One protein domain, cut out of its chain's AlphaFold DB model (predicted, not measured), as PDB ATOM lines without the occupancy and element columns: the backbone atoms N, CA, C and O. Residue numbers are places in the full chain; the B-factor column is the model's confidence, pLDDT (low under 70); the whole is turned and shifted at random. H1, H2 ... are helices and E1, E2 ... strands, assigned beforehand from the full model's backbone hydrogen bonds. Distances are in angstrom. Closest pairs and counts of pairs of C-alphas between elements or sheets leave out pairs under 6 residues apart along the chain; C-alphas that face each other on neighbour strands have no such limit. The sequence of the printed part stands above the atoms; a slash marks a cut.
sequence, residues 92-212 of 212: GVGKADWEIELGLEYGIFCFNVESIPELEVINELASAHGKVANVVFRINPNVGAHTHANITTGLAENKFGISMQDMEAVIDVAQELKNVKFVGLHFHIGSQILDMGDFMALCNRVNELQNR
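Overview. This is residues 92 to 212 of the 212 residues of the protein "Diaminopimelate decarboxylase" of Bacteroides reticulotermitis JCM 10512 (UniProt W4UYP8). A small, twisted three-strand sheet has helices H2 and H3 over one face, with H1 grazing it near E1 and E2; a long loop, residues 141 to 166, leaves the end of E2 and comes back to pair briefly with it, residues 162 to 163 beside residues 139 to 140, and H4 lies off the sheet. The 121 printed residues run H1 E1 H2 E2 H3 E3 H4, and the class is mixed. The sheet's order is E1 E2 E3, all parallel. The whole is compact, with a radius of gyration of the C-alphas of 15.5 A and spans of 45 by 30 by 23 A.

Along the chain. H1, residues 97 to 106, begins at C-alpha 97 (-37.285, -3.506, -27.300). E1 is residues 110 to 113; H2, residues 116 to 128, is 18.6 A long. E2, residues 133 to 140, is 22.1 A long. H3 is residues 167 to 176 and E3 residues 180 to 186. H4, residues 196 to 210, 21.5 A long, ends at C-alpha 210 (-19.128, -26.150, -40.684).

Arrangement. E2 is the inner strand: N 111 and O 134 of E1 and E2 are 2.9 A apart, N 181 and O 133 of E3 and E2 2.8 A, both within hydrogen-bond range. H2 and H3 lie on the same face, two layers with the sheet, at heights of 9.0 A and 8.2 A. E1, H2, E2 and E2, H3, E3 are strand-helix-strand units, parallel neighbour strands with a helix between, each with a right-handed crossover. H1 only grazes the sheet and touches H2, closest at the C-alphas of Glu 101 and Leu 125, 6.7 A. H4 is apart from H1, H2 and H3. Every O i to N i+4 pair is within range in H1, H2 and H4; in H3, 5 of 6.

Size, cuts and confidence. The printed part has no cut. The link from E2 to H3 is long, 26 residues. Residues 142 to 158 and 211 to 212 have pLDDT under 70.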
ATOM      1  N   GLY A  92     -26.560  -4.592 -34.916       94.88
ATOM      2  CA  GLY A  92     -26.363  -3.590 -33.865       94.88
ATOM      3  C   GLY A  92     -26.401  -4.188 -32.460       94.88
ATOM      4  O   GLY A  92     -27.225  -5.038 -32.164       94.88
ATOM      5  N   VAL A  93     -25.502  -3.725 -31.594       94.44
ATOM      6  CA  VAL A  93     -25.191  -4.330 -30.277       94.44
ATOM      7  C   VAL A  93     -26.151  -3.964 -29.145       94.44
ATOM      8  O   VAL A  93     -25.969  -4.406 -28.019       94.44
ATOM      9  N   GLY A  94     -27.112  -3.081 -29.403       95.62
ATOM     10  CA  GLY A  94     -27.975  -2.507 -28.372       95.62
ATOM     11  C   GLY A  94     -29.345  -2.181 -28.932       95.62
ATOM     12  O   GLY A  94     -29.775  -1.034 -28.844       95.62
ATOM     13  N   LYS A  95     -29.971  -3.171 -29.579       98.50
ATOM     14  CA  LYS A  95     -31.330  -3.045 -30.106       98.50
ATOM     15  C   LYS A  95     -32.276  -2.805 -28.933       98.50
ATOM     16  O   LYS A  95     -32.277  -3.576 -27.980       98.50
ATOM     17  N   ALA A  96     -33.049  -1.729 -28.991       98.38
ATOM     18  CA  ALA A  96     -34.080  -1.478 -27.993       98.38
ATOM     19  C   ALA A  96     -35.311  -2.359 -28.255       98.38
ATOM     20  O   ALA A  96     -35.595  -2.695 -29.405       98.38
ATOM     21  N   ASP A  97     -36.089  -2.655 -27.213       98.69
ATOM     22  CA  ASP A  97     -37.285  -3.506 -27.300       98.69
ATOM     23  C   ASP A  97     -38.233  -3.060 -28.419       98.69
ATOM     24  O   ASP A  97     -38.604  -3.859 -29.271       98.69
ATOM     25  N   TRP A  98     -38.515  -1.754 -28.518       98.69
ATOM     26  CA  TRP A  98     -39.379  -1.212 -29.574       98.69
ATOM     27  C   TRP A  98     -38.825  -1.448 -30.989       98.69
ATOM     28  O   TRP A  98     -39.589  -1.504 -31.950       98.69
ATOM     29  N   GLU A  99     -37.502  -1.550 -31.158       98.81
ATOM     30  CA  GLU A  99     -36.877  -1.856 -32.449       98.81
ATOM     31  C   GLU A  99     -37.020  -3.338 -32.792       98.81
ATOM     32  O   GLU A  99     -37.231  -3.682 -33.958       98.81
ATOM     33  N   ILE A 100     -36.927  -4.206 -31.781       98.88
ATOM     34  CA  ILE A 100     -37.160  -5.645 -31.917       98.88
ATOM     35  C   ILE A 100     -38.627  -5.900 -32.263       98.88
ATOM     36  O   ILE A 100     -38.908  -6.555 -33.265       98.88
ATOM     37  N   GLU A 101     -39.559  -5.319 -31.506       98.75
ATOM     38  CA  GLU A 101     -41.001  -5.386 -31.765       98.75
ATOM     39  C   GLU A 101     -41.345  -4.892 -33.171       98.75
ATOM     40  O   GLU A 101     -42.074  -5.563 -33.896       98.75
ATOM     41  N   LEU A 102     -40.749  -3.780 -33.613       98.75
ATOM     42  CA  LEU A 102     -40.914  -3.268 -34.974       98.75
ATOM     43  C   LEU A 102     -40.436  -4.277 -36.031       98.75
ATOM     44  O   LEU A 102     -41.117  -4.505 -37.035       98.75
ATOM     45  N   GLY A 103     -39.261  -4.881 -35.829       98.69
ATOM     46  CA  GLY A 103     -38.733  -5.916 -36.718       98.69
ATOM     47  C   GLY A 103     -39.649  -7.142 -36.781       98.69
ATOM     48  O   GLY A 103     -39.924  -7.663 -37.867       98.69
ATOM     49  N   LEU A 104     -40.178  -7.562 -35.629       98.75
ATOM     50  CA  LEU A 104     -41.149  -8.646 -35.517       98.75
ATOM     51  C   LEU A 104     -42.451  -8.293 -36.234       98.75
ATOM     52  O   LEU A 104     -42.940  -9.110 -37.014       98.75
ATOM     53  N   GLU A 105     -43.013  -7.105 -35.998       98.44
ATOM     54  CA  GLU A 105     -44.255  -6.593 -36.589       98.44
ATOM     55  C   GLU A 105     -44.211  -6.674 -38.115       98.44
ATOM     56  O   GLU A 105     -45.051  -7.357 -38.706       98.44
ATOM     57  N   TYR A 106     -43.187  -6.073 -38.730       98.50
ATOM     58  CA  TYR A 106     -43.000  -6.089 -40.183       98.50
ATOM     59  C   TYR A 106     -42.588  -7.454 -40.740       98.50
ATOM     60  O   TYR A 106     -42.715  -7.670 -41.944       98.50
ATOM     61  N   GLY A 107     -42.099  -8.369 -39.899       98.31
ATOM     62  CA  GLY A 107     -41.594  -9.665 -40.338       98.31
ATOM     63  C   GLY A 107     -40.318  -9.518 -41.162       98.31
ATOM     64  O   GLY A 107     -40.267  -9.955 -42.315       98.31
ATOM     65  N   ILE A 108     -39.305  -8.856 -40.590       98.75
ATOM     66  CA  ILE A 108     -37.990  -8.735 -41.230       98.75
ATOM     67  C   ILE A 108     -37.333 -10.112 -41.430       98.75
ATOM     68  O   ILE A 108     -37.717 -11.087 -40.782       98.75
ATOM     69  N   PHE A 109     -36.340 -10.209 -42.318       98.62
ATOM     70  CA  PHE A 109     -35.695 -11.486 -42.644       98.62
ATOM     71  C   PHE A 109     -35.081 -12.159 -41.415       98.62
ATOM     72  O   PHE A 109     -35.391 -13.321 -41.148       98.62
ATOM     73  N   CYS A 110     -34.221 -11.441 -40.684       98.62
ATOM     74  CA  CYS A 110     -33.614 -11.918 -39.445       98.62
ATOM     75  C   CYS A 110     -33.014 -10.783 -38.599       98.62
ATOM     76  O   CYS A 110     -32.745  -9.678 -39.082       98.62
ATOM     77  N   PHE A 111     -32.763 -11.099 -37.330       98.81
ATOM     78  CA  PHE A 111     -31.942 -10.301 -36.424       98.81
ATOM     79  C   PHE A 111     -30.515 -10.857 -36.399       98.81
ATOM     80  O   PHE A 111     -30.317 -12.046 -36.142       98.81
ATOM     81  N   ASN A 112     -29.519 -10.001 -36.619       98.38
ATOM     82  CA  ASN A 112     -28.116 -10.336 -36.401       98.38
ATOM     83  C   ASN A 112     -27.819 -10.105 -34.919       98.38
ATOM     84  O   ASN A 112     -27.606  -8.967 -34.492       98.38
ATOM     85  N   VAL A 113     -27.876 -11.185 -34.148       97.88
ATOM     86  CA  VAL A 113     -27.714 -11.206 -32.695       97.88
ATOM     87  C   VAL A 113     -26.240 -11.102 -32.334       97.88
ATOM     88  O   VAL A 113     -25.387 -11.771 -32.919       97.88
ATOM     89  N   GLU A 114     -25.947 -10.243 -31.370       95.94
ATOM     90  CA  GLU A 114     -24.603  -9.858 -30.949       95.94
ATOM     91  C   GLU A 114     -24.276 -10.363 -29.538       95.94
ATOM     92  O   GLU A 114     -23.116 -10.314 -29.142       95.94
ATOM     93  N   SER A 115     -25.263 -10.855 -28.777       95.00
ATOM     94  CA  SER A 115     -25.061 -11.389 -27.423       95.00
ATOM     95  C   SER A 115     -26.170 -12.360 -26.986       95.00
ATOM     96  O   SER A 115     -27.271 -12.334 -27.535       95.00
ATOM     97  N   ILE A 116     -25.900 -13.194 -25.973       94.94
ATOM     98  CA  ILE A 116     -26.912 -14.074 -25.355       94.94
ATOM     99  C   ILE A 116     -28.068 -13.273 -24.721       94.94
ATOM    100  O   ILE A 116     -29.213 -13.597 -25.024       94.94
ATOM    101  N   PRO A 117     -27.833 -12.193 -23.942       96.00
ATOM    102  CA  PRO A 117     -28.934 -11.404 -23.385       96.00
ATOM    103  C   PRO A 117     -29.871 -10.837 -24.455       96.00
ATOM    104  O   PRO A 117     -31.086 -10.829 -24.294       96.00
ATOM    105  N   GLU A 118     -29.321 -10.398 -25.589       97.81
ATOM    106  CA  GLU A 118     -30.141  -9.960 -26.717       97.81
ATOM    107  C   GLU A 118     -30.991 -11.105 -27.294       97.81
ATOM    108  O   GLU A 118     -32.158 -10.894 -27.624       97.81
ATOM    109  N   LEU A 119     -30.428 -12.312 -27.415       97.94
ATOM    110  CA  LEU A 119     -31.157 -13.490 -27.886       97.94
ATOM    111  C   LEU A 119     -32.364 -13.808 -26.989       97.94
ATOM    112  O   LEU A 119     -33.451 -14.092 -27.497       97.94
ATOM    113  N   GLU A 120     -32.173 -13.739 -25.671       98.00
ATOM    114  CA  GLU A 120     -33.216 -13.971 -24.666       98.00
ATOM    115  C   GLU A 120     -34.336 -12.927 -24.778       98.00
ATOM    116  O   GLU A 120     -35.507 -13.298 -24.876       98.00
ATOM    117  N   VAL A 121     -33.987 -11.639 -24.892       98.56
ATOM    118  CA  VAL A 121     -34.961 -10.549 -25.086       98.56
ATOM    119  C   VAL A 121     -35.753 -10.730 -26.386       98.56
ATOM    120  O   VAL A 121     -36.978 -10.602 -26.392       98.56
ATOM    121  N   ILE A 122     -35.091 -11.084 -27.495       98.75
ATOM    122  CA  ILE A 122     -35.783 -11.361 -28.764       98.75
ATOM    123  C   ILE A 122     -36.767 -12.522 -28.596       98.75
ATOM    124  O   ILE A 122     -37.890 -12.434 -29.095       98.75
ATOM    125  N   ASN A 123     -36.381 -13.593 -27.897       98.75
ATOM    126  CA  ASN A 123     -37.269 -14.721 -27.624       98.75
ATOM    127  C   ASN A 123     -38.502 -14.299 -26.810       98.75
ATOM    128  O   ASN A 123     -39.621 -14.664 -27.172       98.75
ATOM    129  N   GLU A 124     -38.317 -13.524 -25.740       98.75
ATOM    130  CA  GLU A 124     -39.417 -13.039 -24.898       98.75
ATOM    131  C   GLU A 124     -40.400 -12.168 -25.692       98.75
ATOM    132  O   GLU A 124     -41.608 -12.429 -25.690       98.75
ATOM    133  N   LEU A 125     -39.891 -11.190 -26.445       98.81
ATOM    134  CA  LEU A 125     -40.716 -10.293 -27.258       98.81
ATOM    135  C   LEU A 125     -41.412 -11.032 -28.408       98.81
ATOM    136  O   LEU A 125     -42.592 -10.790 -28.681       98.81
ATOM    137  N   ALA A 126     -40.725 -11.980 -29.055       98.75
ATOM    138  CA  ALA A 126     -41.317 -12.833 -30.082       98.75
ATOM    139  C   ALA A 126     -42.438 -13.710 -29.510       98.75
ATOM    140  O   ALA A 126     -43.494 -13.831 -30.135       98.75
ATOM    141  N   SER A 127     -42.249 -14.257 -28.305       98.69
ATOM    142  CA  SER A 127     -43.276 -15.008 -27.578       98.69
ATOM    143  C   SER A 127     -44.504 -14.149 -27.283       98.69
ATOM    144  O   SER A 127     -45.622 -14.539 -27.628       98.69
ATOM    145  N   ALA A 128     -44.302 -12.934 -26.763       98.38
ATOM    146  CA  ALA A 128     -45.378 -11.975 -26.503       98.38
ATOM    147  C   ALA A 128     -46.164 -11.591 -27.774       98.38
ATOM    148  O   ALA A 128     -47.361 -11.320 -27.706       98.38
ATOM    149  N   HIS A 129     -45.513 -11.626 -28.942       97.31
ATOM    150  CA  HIS A 129     -46.127 -11.360 -30.246       97.31
ATOM    151  C   HIS A 129     -46.686 -12.612 -30.944       97.31
ATOM    152  O   HIS A 129     -47.183 -12.509 -32.070       97.31
ATOM    153  N   GLY A 130     -46.595 -13.797 -30.328       97.94
ATOM    154  CA  GLY A 130     -47.016 -15.059 -30.942       97.94
ATOM    155  C   GLY A 130     -46.229 -15.411 -32.211       97.94
ATOM    156  O   GLY A 130     -46.776 -16.019 -33.132       97.94
ATOM    157  N   LYS A 131     -44.963 -14.988 -32.293       98.31
ATOM    158  CA  LYS A 131     -44.073 -15.163 -33.449       98.31
ATOM    159  C   LYS A 131     -42.865 -16.035 -33.099       98.31
ATOM    160  O   LYS A 131     -42.570 -16.310 -31.936       98.31
ATOM    161  N   VAL A 132     -42.165 -16.461 -34.148       98.50
ATOM    162  CA  VAL A 132     -40.826 -17.052 -34.064       98.50
ATOM    163  C   VAL A 132     -39.883 -16.148 -34.850       98.50
ATOM    164  O   VAL A 132     -40.080 -15.944 -36.049       98.50
ATOM    165  N   ALA A 133     -38.891 -15.574 -34.175       98.56
ATOM    166  CA  ALA A 133     -37.921 -14.672 -34.780       98.56
ATOM    167  C   ALA A 133     -36.802 -15.461 -35.463       98.56
ATOM    168  O   ALA A 133     -36.157 -16.297 -34.834       98.56
ATOM    169  N   ASN A 134     -36.510 -15.169 -36.727       98.62
ATOM    170  CA  ASN A 134     -35.284 -15.670 -37.340       98.62
ATOM    171  C   ASN A 134     -34.085 -14.910 -36.765       98.62
ATOM    172  O   ASN A 134     -34.059 -13.677 -36.786       98.62
ATOM    173  N   VAL A 135     -33.075 -15.638 -36.307       98.38
ATOM    174  CA  VAL A 135     -31.845 -15.069 -35.754       98.38
ATOM    175  C   VAL A 135     -30.626 -15.641 -36.463       98.38
ATOM    176  O   VAL A 135     -30.571 -16.827 -36.796       98.38
ATOM    177  N   VAL A 136     -29.635 -14.787 -36.687       97.12
ATOM    178  CA  VAL A 136     -28.281 -15.195 -37.062       97.12
ATOM    179  C   VAL A 136     -27.316 -14.720 -35.993       97.12
ATOM    180  O   VAL A 136     -27.510 -13.651 -35.417       97.12
ATOM    181  N   PHE A 137     -26.266 -15.488 -35.726       95.94
ATOM    182  CA  PHE A 137     -25.267 -15.091 -34.734       95.94
ATOM    183  C   PHE A 137     -24.144 -14.335 -35.416       95.94
ATOM    184  O   PHE A 137     -23.506 -14.851 -36.338       95.94
ATOM    185  N   ARG A 138     -23.900 -13.099 -34.974       95.00
ATOM    186  CA  ARG A 138     -22.718 -12.360 -35.392       95.00
ATOM    187  C   ARG A 138     -21.524 -12.900 -34.627       95.00
ATOM    188  O   ARG A 138     -21.439 -12.709 -33.422       95.00
ATOM    189  N   ILE A 139     -20.598 -13.530 -35.334       90.62
ATOM    190  CA  ILE A 139     -19.422 -14.152 -34.734       90.62
ATOM    191  C   ILE A 139     -18.174 -13.342 -35.078       90.62
ATOM    192  O   ILE A 139     -18.023 -12.865 -36.205       90.62
ATOM    193  N   ASN A 140     -17.260 -13.217 -34.115       83.44
ATOM    194  CA  ASN A 140     -15.938 -12.633 -34.329       83.44
ATOM    195  C   ASN A 140     -14.924 -13.719 -34.699       83.44
ATOM    196  O   ASN A 140     -14.428 -14.399 -33.807       83.44
ATOM    197  N   PRO A 141     -14.542 -13.885 -35.976       70.69
ATOM    198  CA  PRO A 141     -13.781 -15.051 -36.421       70.69
ATOM    199  C   PRO A 141     -12.287 -14.995 -36.052       70.69
ATOM    200  O   PRO A 141     -11.545 -15.906 -36.414       70.69
ATOM    201  N   ASN A 142     -11.835 -13.943 -35.353       68.12
ATOM    202  CA  ASN A 142     -10.428 -13.653 -35.038       68.12
ATOM    203  C   ASN A 142      -9.503 -13.640 -36.274       68.12
ATOM    204  O   ASN A 142      -8.312 -13.927 -36.173       68.12
ATOM    205  N   VAL A 143     -10.044 -13.302 -37.448       60.88
ATOM    206  CA  VAL A 143      -9.274 -13.087 -38.679       60.88
ATOM    207  C   VAL A 143      -8.951 -11.597 -38.751       60.88
ATOM    208  O   VAL A 143      -9.850 -10.773 -38.916       60.88
ATOM    209  N   GLY A 144      -7.684 -11.232 -38.553       53.62
ATOM    210  CA  GLY A 144      -7.249  -9.842 -38.671       53.62
ATOM    211  C   GLY A 144      -7.229  -9.414 -40.136       53.62
ATOM    212  O   GLY A 144      -6.473  -9.987 -40.911       53.62
ATOM    213  N   ALA A 145      -8.023  -8.411 -40.510       49.00
ATOM    214  CA  ALA A 145      -7.880  -7.764 -41.811       49.00
ATOM    215  C   ALA A 145      -6.570  -6.960 -41.830       49.00
ATOM    216  O   ALA A 145      -6.300  -6.187 -40.904       49.00
ATOM    217  N   HIS A 146      -5.753  -7.105 -42.875       48.72
ATOM    218  CA  HIS A 146      -4.428  -6.466 -42.973       48.72
ATOM    219  C   HIS A 146      -4.468  -4.944 -43.231       48.72
ATOM    220  O   HIS A 146      -3.482  -4.338 -43.658       48.72
ATOM    221  N   THR A 147      -5.590  -4.284 -42.950       39.62
ATOM    222  CA  THR A 147      -5.783  -2.855 -43.197       39.62
ATOM    223  C   THR A 147      -5.622  -2.054 -41.905       39.62
ATOM    224  O   THR A 147      -6.435  -2.130 -40.998       39.62
ATOM    225  N   HIS A 148      -4.541  -1.265 -41.852       41.75
ATOM    226  CA  HIS A 148      -4.194  -0.254 -40.842       41.75
ATOM    227  C   HIS A 148      -4.216  -0.696 -39.362       41.75
ATOM    228  O   HIS A 148      -5.253  -0.999 -38.790       41.75
ATOM    229  N   ALA A 149      -3.081  -0.531 -38.672       41.34
ATOM    230  CA  ALA A 149      -2.925  -0.752 -37.225       41.34
ATOM    231  C   ALA A 149      -3.923   0.017 -36.317       41.34
ATOM    232  O   ALA A 149      -4.030  -0.286 -35.136       41.34
ATOM    233  N   ASN A 150      -4.684   0.977 -36.862       41.12
ATOM    234  CA  ASN A 150      -5.748   1.710 -36.163       41.12
ATOM    235  C   ASN A 150      -7.162   1.109 -36.359       41.12
ATOM    236  O   ASN A 150      -8.115   1.603 -35.761       41.12
ATOM    237  N   ILE A 151      -7.312   0.077 -37.200       42.56
ATOM    238  CA  ILE A 151      -8.559  -0.672 -37.476       42.56
ATOM    239  C   ILE A 151      -8.407  -2.146 -37.038       42.56
ATOM    240  O   ILE A 151      -9.357  -2.920 -37.052       42.56
ATOM    241  N   THR A 152      -7.231  -2.538 -36.538       38.12
ATOM    242  CA  THR A 152      -6.988  -3.835 -35.890       38.12
ATOM    243  C   THR A 152      -7.546  -3.876 -34.456       38.12
ATOM    244  O   THR A 152      -6.922  -4.396 -33.541       38.12
ATOM    245  N   THR A 153      -8.767  -3.379 -34.242       35.53
ATOM    246  CA  THR A 153      -9.607  -3.712 -33.073       35.53
ATOM    247  C   THR A 153     -10.393  -5.007 -33.334       35.53
ATOM    248  O   THR A 153     -11.571  -5.139 -33.012       35.53
ATOM    249  N   GLY A 154      -9.724  -5.975 -33.970       39.44
ATOM    250  CA  GLY A 154     -10.178  -7.356 -34.172       39.44
ATOM    251  C   GLY A 154      -9.559  -8.344 -33.177       39.44
ATOM    252  O   GLY A 154      -9.719  -9.550 -33.331       39.44
ATOM    253  N   LEU A 155      -8.828  -7.843 -32.176       45.66
ATOM    254  CA  LEU A 155      -8.486  -8.606 -30.978       45.66
ATOM    255  C   LEU A 155      -9.728  -8.668 -30.082       45.66
ATOM    256  O   LEU A 155     -10.577  -7.787 -30.177       45.66
ATOM    257  N   ALA A 156      -9.821  -9.700 -29.244       49.59
ATOM    258  CA  ALA A 156     -10.955 -10.147 -28.418       49.59
ATOM    259  C   ALA A 156     -11.713  -9.101 -27.552       49.59
ATOM    260  O   ALA A 156     -12.598  -9.469 -26.790       49.59
ATOM    261  N   GLU A 157     -11.404  -7.811 -27.670       53.00
ATOM    262  CA  GLU A 157     -11.944  -6.684 -26.911       53.00
ATOM    263  C   GLU A 157     -12.691  -5.686 -27.815       53.00
ATOM    264  O   GLU A 157     -12.445  -4.479 -27.786       53.00
ATOM    265  N   ASN A 158     -13.612  -6.161 -28.657       66.38
ATOM    266  CA  ASN A 158     -14.569  -5.277 -29.318       66.38
ATOM    267  C   ASN A 158     -15.994  -5.615 -28.875       66.38
ATOM    268  O   ASN A 158     -16.323  -6.756 -28.575       66.38
ATOM    269  N   LYS A 159     -16.846  -4.589 -28.792       82.12
ATOM    270  CA  LYS A 159     -18.227  -4.717 -28.297       82.12
ATOM    271  C   LYS A 159     -19.160  -5.509 -29.223       82.12
ATOM    272  O   LYS A 159     -20.354  -5.553 -28.960       82.12
ATOM    273  N   PHE A 160     -18.658  -5.958 -30.370       87.12
ATOM    274  CA  PHE A 160     -19.464  -6.492 -31.453       87.12
ATOM    275  C   PHE A 160     -19.372  -8.003 -31.471       87.12
ATOM    276  O   PHE A 160     -18.280  -8.531 -31.374       87.12
ATOM    277  N   GLY A 161     -20.485  -8.674 -31.720       88.62
ATOM    278  CA  GLY A 161     -20.541 -10.108 -31.920       88.62
ATOM    279  C   GLY A 161     -20.212 -10.941 -30.684       88.62
ATOM    280  O   GLY A 161     -19.709 -10.481 -29.664       88.62
ATOM    281  N   ILE A 162     -20.494 -12.224 -30.837       90.19
ATOM    282  CA  ILE A 162     -20.207 -13.271 -29.873       90.19
ATOM    283  C   ILE A 162     -18.801 -13.794 -30.169       90.19
ATOM    284  O   ILE A 162     -18.395 -13.937 -31.333       90.19
ATOM    285  N   SER A 163     -18.030 -14.049 -29.113       87.69
ATOM    286  CA  SER A 163     -16.696 -14.617 -29.266       87.69
ATOM    287  C   SER A 163     -16.788 -16.032 -29.853       87.69
ATOM    288  O   SER A 163     -17.748 -16.760 -29.613       87.69
ATOM    289  N   MET A 164     -15.768 -16.466 -30.598       83.19
ATOM    290  CA  MET A 164     -15.710 -17.858 -31.078       83.19
ATOM    291  C   MET A 164     -15.776 -18.891 -29.947       83.19
ATOM    292  O   MET A 164     -16.176 -20.022 -30.198       83.19
ATOM    293  N   GLN A 165     -15.338 -18.531 -28.737       84.69
ATOM    294  CA  GLN A 165     -15.318 -19.436 -27.585       84.69
ATOM    295  C   GLN A 165     -16.726 -19.656 -27.023       84.69
ATOM    296  O   GLN A 165     -17.030 -20.749 -26.564       84.69
ATOM    297  N   ASP A 166     -17.597 -18.652 -27.140       86.69
ATOM    298  CA  ASP A 166     -18.976 -18.700 -26.644       86.69
ATOM    299  C   ASP A 166     -19.966 -19.233 -27.696       86.69
ATOM    300  O   ASP A 166     -21.171 -19.283 -27.456       86.69
ATOM    301  N   MET A 167     -19.475 -19.623 -28.880       85.88
ATOM    302  CA  MET A 167     -20.312 -20.053 -30.002       85.88
ATOM    303  C   MET A 167     -21.131 -21.311 -29.681       85.88
ATOM    304  O   MET A 167     -22.310 -21.367 -30.020       85.88
ATOM    305  N   GLU A 168     -20.529 -22.307 -29.028       86.25
ATOM    306  CA  GLU A 168     -21.239 -23.529 -28.618       86.25
ATOM    307  C   GLU A 168     -22.310 -23.195 -27.566       86.25
ATOM    308  O   GLU A 168     -23.473 -23.550 -27.735       86.25
ATOM    309  N   ALA A 169     -21.962 -22.380 -26.565       89.62
ATOM    310  CA  ALA A 169     -22.888 -21.967 -25.513       89.62
ATOM    311  C   ALA A 169     -24.110 -21.199 -26.048       89.62
ATOM    312  O   ALA A 169     -25.229 -21.445 -25.604       89.62
ATOM    313  N   VAL A 170     -23.938 -20.283 -27.013       91.69
ATOM    314  CA  VAL A 170     -25.094 -19.573 -27.592       91.69
ATOM    315  C   VAL A 170     -25.977 -20.492 -28.436       91.69
ATOM    316  O   VAL A 170     -27.191 -20.299 -28.464       91.69
ATOM    317  N   ILE A 171     -25.402 -21.500 -29.102       88.12
ATOM    318  CA  ILE A 171     -26.183 -22.503 -29.836       88.12
ATOM    319  C   ILE A 171     -27.023 -23.325 -28.858       88.12
ATOM    320  O   ILE A 171     -28.217 -23.488 -29.105       88.12
ATOM    321  N   ASP A 172     -26.437 -23.774 -27.746       91.25
ATOM    322  CA  ASP A 172     -27.150 -24.525 -26.709       91.25
ATOM    323  C   ASP A 172     -28.308 -23.702 -26.128       91.25
ATOM    324  O   ASP A 172     -29.443 -24.173 -26.079       91.25
ATOM    325  N   VAL A 173     -28.067 -22.431 -25.783       94.50
ATOM    326  CA  VAL A 173     -29.136 -21.525 -25.328       94.50
ATOM    327  C   VAL A 173     -30.231 -21.404 -26.389       94.50
ATOM    328  O   VAL A 173     -31.412 -21.530 -26.078       94.50
ATOM    329  N   ALA A 174     -29.867 -21.201 -27.655       94.12
ATOM    330  CA  ALA A 174     -30.836 -21.035 -28.733       94.12
ATOM    331  C   ALA A 174     -31.713 -22.272 -28.977       94.12
ATOM    332  O   ALA A 174     -32.839 -22.112 -29.445       94.12
ATOM    333  N   GLN A 175     -31.228 -23.479 -28.671       93.00
ATOM    334  CA  GLN A 175     -32.009 -24.716 -28.779       93.00
ATOM    335  C   GLN A 175     -33.119 -24.810 -27.722       93.00
ATOM    336  O   GLN A 175     -34.171 -25.390 -27.993       93.00
ATOM    337  N   GLU A 176     -32.919 -24.204 -26.551       96.06
ATOM    338  CA  GLU A 176     -33.906 -24.182 -25.463       96.06
ATOM    339  C   GLU A 176     -34.984 -23.094 -25.654       96.06
ATOM    340  O   GLU A 176     -36.079 -23.158 -25.082       96.06
ATOM    341  N   LEU A 177     -34.703 -22.091 -26.489       97.38
ATOM    342  CA  LEU A 177     -35.594 -20.966 -26.753       97.38
ATOM    343  C   LEU A 177     -36.621 -21.301 -27.849       97.38
ATOM    344  O   LEU A 177     -36.296 -21.564 -29.003       97.38
ATOM    345  N   LYS A 178     -37.910 -21.248 -27.498       97.88
ATOM    346  CA  LYS A 178     -39.017 -21.708 -28.362       97.88
ATOM    347  C   LYS A 178     -39.457 -20.699 -29.423       97.88
ATOM    348  O   LYS A 178     -40.148 -21.075 -30.369       97.88
ATOM    349  N   ASN A 179     -39.115 -19.424 -29.250       98.69
ATOM    350  CA  ASN A 179     -39.599 -18.322 -30.081       98.69
ATOM    351  C   ASN A 179     -38.490 -17.675 -30.916       98.69
ATOM    352  O   ASN A 179     -38.693 -16.612 -31.505       98.69
ATOM    353  N   VAL A 180     -37.347 -18.344 -31.039       98.06
ATOM    354  CA  VAL A 180     -36.282 -17.996 -31.983       98.06
ATOM    355  C   VAL A 180     -35.980 -19.186 -32.879       98.06
ATOM    356  O   VAL A 180     -36.145 -20.343 -32.505       98.06
ATOM    357  N   LYS A 181     -35.543 -18.896 -34.097       97.56
ATOM    358  CA  LYS A 181     -35.083 -19.882 -35.063       97.56
ATOM    359  C   LYS A 181     -33.716 -19.456 -35.558       97.56
ATOM    360  O   LYS A 181     -33.595 -18.453 -36.259       97.56
ATOM    361  N   PHE A 182     -32.697 -20.234 -35.221       95.44
ATOM    362  CA  PHE A 182     -31.366 -20.043 -35.773       95.44
ATOM    363  C   PHE A 182     -31.365 -20.347 -37.280       95.44
ATOM    364  O   PHE A 182     -31.797 -21.423 -37.700       95.44
ATOM    365  N   VAL A 183     -30.915 -19.391 -38.100       95.38
ATOM    366  CA  VAL A 183     -30.903 -19.520 -39.572       95.38
ATOM    367  C   VAL A 183     -29.535 -19.285 -40.214       95.38
ATOM    368  O   VAL A 183     -29.419 -19.398 -41.433       95.38
ATOM    369  N   GLY A 184     -28.491 -18.988 -39.435       93.38
ATOM    370  CA  GLY A 184     -27.143 -18.856 -39.982       93.38
ATOM    371  C   GLY A 184     -26.185 -18.009 -39.156       93.38
ATOM    372  O   GLY A 184     -26.468 -17.596 -38.033       93.38
ATOM    373  N   LEU A 185     -25.028 -17.741 -39.751       93.56
ATOM    374  CA  LEU A 185     -23.953 -16.956 -39.154       93.56
ATOM    375  C   LEU A 185     -23.789 -15.633 -39.897       93.56
ATOM    376  O   LEU A 185     -24.009 -15.549 -41.105       93.56
ATOM    377  N   HIS A 186     -23.360 -14.612 -39.168       94.69
ATOM    378  CA  HIS A 186     -23.057 -13.293 -39.697       94.69
ATOM    379  C   HIS A 186     -21.629 -12.888 -39.319       94.69
ATOM    380  O   HIS A 186     -21.175 -13.111 -38.198       94.69
ATOM    381  N   PHE A 187     -20.932 -12.237 -40.250       92.00
ATOM    382  CA  PHE A 187     -19.562 -11.772 -40.060       92.00
ATOM    383  C   PHE A 187     -19.414 -10.358 -40.610       92.00
ATOM    384  O   PHE A 187     -19.903 -10.043 -41.693       92.00
ATOM    385  N   HIS A 188     -18.686  -9.513 -39.884       90.69
ATOM    386  CA  HIS A 188     -18.299  -8.190 -40.355       90.69
ATOM    387  C   HIS A 188     -16.832  -7.950 -40.004       90.69
ATOM    388  O   HIS A 188     -16.512  -7.684 -38.848       90.69
ATOM    389  N   ILE A 189     -15.956  -8.070 -41.001       84.88
ATOM    390  CA  ILE A 189     -14.492  -8.055 -40.824       84.88
ATOM    391  C   ILE A 189     -13.853  -6.673 -41.007       84.88
ATOM    392  O   ILE A 189     -12.646  -6.529 -40.838       84.88
ATOM    393  N   GLY A 190     -14.640  -5.645 -41.332       83.12
ATOM    394  CA  GLY A 190     -14.151  -4.275 -41.438       83.12
ATOM    395  C   GLY A 190     -14.791  -3.480 -42.567       83.12
ATOM    396  O   GLY A 190     -15.826  -3.840 -43.125       83.12
ATOM    397  N   SER A 191     -14.171  -2.347 -42.886       84.81
ATOM    398  CA  SER A 191     -14.569  -1.433 -43.959       84.81
ATOM    399  C   SER A 191     -13.339  -1.030 -44.769       84.81
ATOM    400  O   SER A 191     -12.225  -1.114 -44.269       84.81
ATOM    401  N   GLN A 192     -13.544  -0.572 -46.008       85.00
ATOM    402  CA  GLN A 192     -12.463  -0.154 -46.914       85.00
ATOM    403  C   GLN A 192     -11.435  -1.266 -47.215       85.00
ATOM    404  O   GLN A 192     -10.249  -1.008 -47.406       85.00
ATOM    405  N   ILE A 193     -11.903  -2.512 -47.285       86.25
ATOM    406  CA  ILE A 193     -11.076  -3.669 -47.633       86.25
ATOM    407  C   ILE A 193     -10.765  -3.613 -49.130       86.25
ATOM    408  O   ILE A 193     -11.674  -3.566 -49.958       86.25
ATOM    409  N   LEU A 194      -9.475  -3.579 -49.462       90.31
ATOM    410  CA  LEU A 194      -8.975  -3.530 -50.842       90.31
ATOM    411  C   LEU A 194      -8.314  -4.843 -51.278       90.31
ATOM    412  O   LEU A 194      -7.992  -4.993 -52.455       90.31
ATOM    413  N   ASP A 195      -8.115  -5.769 -50.341       89.31
ATOM    414  CA  ASP A 195      -7.487  -7.063 -50.574       89.31
ATOM    415  C   ASP A 195      -8.517  -8.187 -50.407       89.31
ATOM    416  O   ASP A 195      -9.177  -8.310 -49.374       89.31
ATOM    417  N   MET A 196      -8.658  -9.023 -51.436       91.06
ATOM    418  CA  MET A 196      -9.549 -10.186 -51.396       91.06
ATOM    419  C   MET A 196      -9.050 -11.287 -50.452       91.06
ATOM    420  O   MET A 196      -9.850 -12.131 -50.042       91.06
ATOM    421  N   GLY A 197      -7.766 -11.279 -50.079       91.75
ATOM    422  CA  GLY A 197      -7.173 -12.232 -49.142       91.75
ATOM    423  C   GLY A 197      -7.882 -12.264 -47.786       91.75
ATOM    424  O   GLY A 197      -8.093 -13.348 -47.244       91.75
ATOM    425  N   ASP A 198      -8.354 -11.114 -47.293       87.44
ATOM    426  CA  ASP A 198      -9.096 -11.021 -46.027       87.44
ATOM    427  C   ASP A 198     -10.429 -11.798 -46.097       87.44
ATOM    428  O   ASP A 198     -10.789 -12.538 -45.177       87.44
ATOM    429  N   PHE A 199     -11.149 -11.698 -47.223       90.25
ATOM    430  CA  PHE A 199     -12.383 -12.460 -47.450       90.25
ATOM    431  C   PHE A 199     -12.107 -13.954 -47.653       90.25
ATOM    432  O   PHE A 199     -12.866 -14.786 -47.158       90.25
ATOM    433  N   MET A 200     -11.018 -14.317 -48.338       91.38
ATOM    434  CA  MET A 200     -10.620 -15.722 -48.490       91.38
ATOM    435  C   MET A 200     -10.294 -16.366 -47.140       91.38
ATOM    436  O   MET A 200     -10.751 -17.476 -46.865       91.38
ATOM    437  N   ALA A 201      -9.545 -15.667 -46.284       88.88
ATOM    438  CA  ALA A 201      -9.221 -16.130 -44.939       88.88
ATOM    439  C   ALA A 201     -10.486 -16.326 -44.089       88.88
ATOM    440  O   ALA A 201     -10.624 -17.356 -43.427       88.88
ATOM    441  N   LEU A 202     -11.442 -15.391 -44.168       89.31
ATOM    442  CA  LEU A 202     -12.750 -15.533 -43.530       89.31
ATOM    443  C   LEU A 202     -13.491 -16.785 -44.018       89.31
ATOM    444  O   LEU A 202     -13.915 -17.596 -43.199       89.31
ATOM    445  N   CYS A 203     -13.635 -16.966 -45.332       90.31
ATOM    446  CA  CYS A 203     -14.348 -18.114 -45.896       90.31
ATOM    447  C   CYS A 203     -13.707 -19.449 -45.487       90.31
ATOM    448  O   CYS A 203     -14.420 -20.373 -45.099       90.31
ATOM    449  N   ASN A 204     -12.374 -19.543 -45.507       90.12
ATOM    450  CA  ASN A 204     -11.660 -20.732 -45.039       90.12
ATOM    451  C   ASN A 204     -11.972 -21.022 -43.569       90.12
ATOM    452  O   ASN A 204     -12.310 -22.153 -43.224       90.12
ATOM    453  N   ARG A 205     -11.948 -19.987 -42.720       85.19
ATOM    454  CA  ARG A 205     -12.272 -20.126 -41.301       85.19
ATOM    455  C   ARG A 205     -13.709 -20.597 -41.073       85.19
ATOM    456  O   ARG A 205     -13.940 -21.432 -40.209       85.19
ATOM    457  N   VAL A 206     -14.673 -20.095 -41.843       86.75
ATOM    458  CA  VAL A 206     -16.080 -20.525 -41.750       86.75
ATOM    459  C   VAL A 206     -16.257 -21.976 -42.201       86.75
ATOM    460  O   VAL A 206     -16.976 -22.731 -41.549       86.75
ATOM    461  N   ASN A 207     -15.567 -22.397 -43.263       87.94
ATOM    462  CA  ASN A 207     -15.615 -23.782 -43.734       87.94
ATOM    463  C   ASN A 207     -15.065 -24.767 -42.690       87.94
ATOM    464  O   ASN A 207     -15.607 -25.856 -42.532       87.94
ATOM    465  N   GLU A 208     -14.023 -24.395 -41.940       84.81
ATOM    466  CA  GLU A 208     -13.534 -25.204 -40.813       84.81
ATOM    467  C   GLU A 208     -14.602 -25.400 -39.729       84.81
ATOM    468  O   GLU A 208     -14.674 -26.473 -39.138       84.81
ATOM    469  N   LEU A 209     -15.436 -24.384 -39.476       78.81
ATOM    470  CA  LEU A 209     -16.495 -24.450 -38.465       78.81
ATOM    471  C   LEU A 209     -17.661 -25.335 -38.891       78.81
ATOM    472  O   LEU A 209     -18.198 -26.047 -38.056       78.81
ATOM    473  N   GLN A 210     -18.039 -25.311 -40.170       74.50
ATOM    474  CA  GLN A 210     -19.128 -26.150 -40.684       74.50
ATOM    475  C   GLN A 210     -18.797 -27.648 -40.692       74.50
ATOM    476  O   GLN A 210     -19.704 -28.471 -40.737       74.50
ATOM    477  N   ASN A 211     -17.510 -27.998 -40.682       69.75
ATOM    478  CA  ASN A 211     -17.045 -29.385 -40.690       69.75
ATOM    479  C   ASN A 211     -16.895 -29.992 -39.281       69.75
ATOM    480  O   ASN A 211     -16.425 -31.127 -39.167       69.75
ATOM    481  N   ARG A 212     -17.224 -29.241 -38.226       61.28
ATOM    482  CA  ARG A 212     -17.225 -29.701 -36.831       61.28
ATOM    483  C   ARG A 212     -18.647 -30.020 -36.397       61.28
ATOM    484  O   ARG A 212     -18.783 -31.012 -35.651       61.28
TER     485      ARG A 212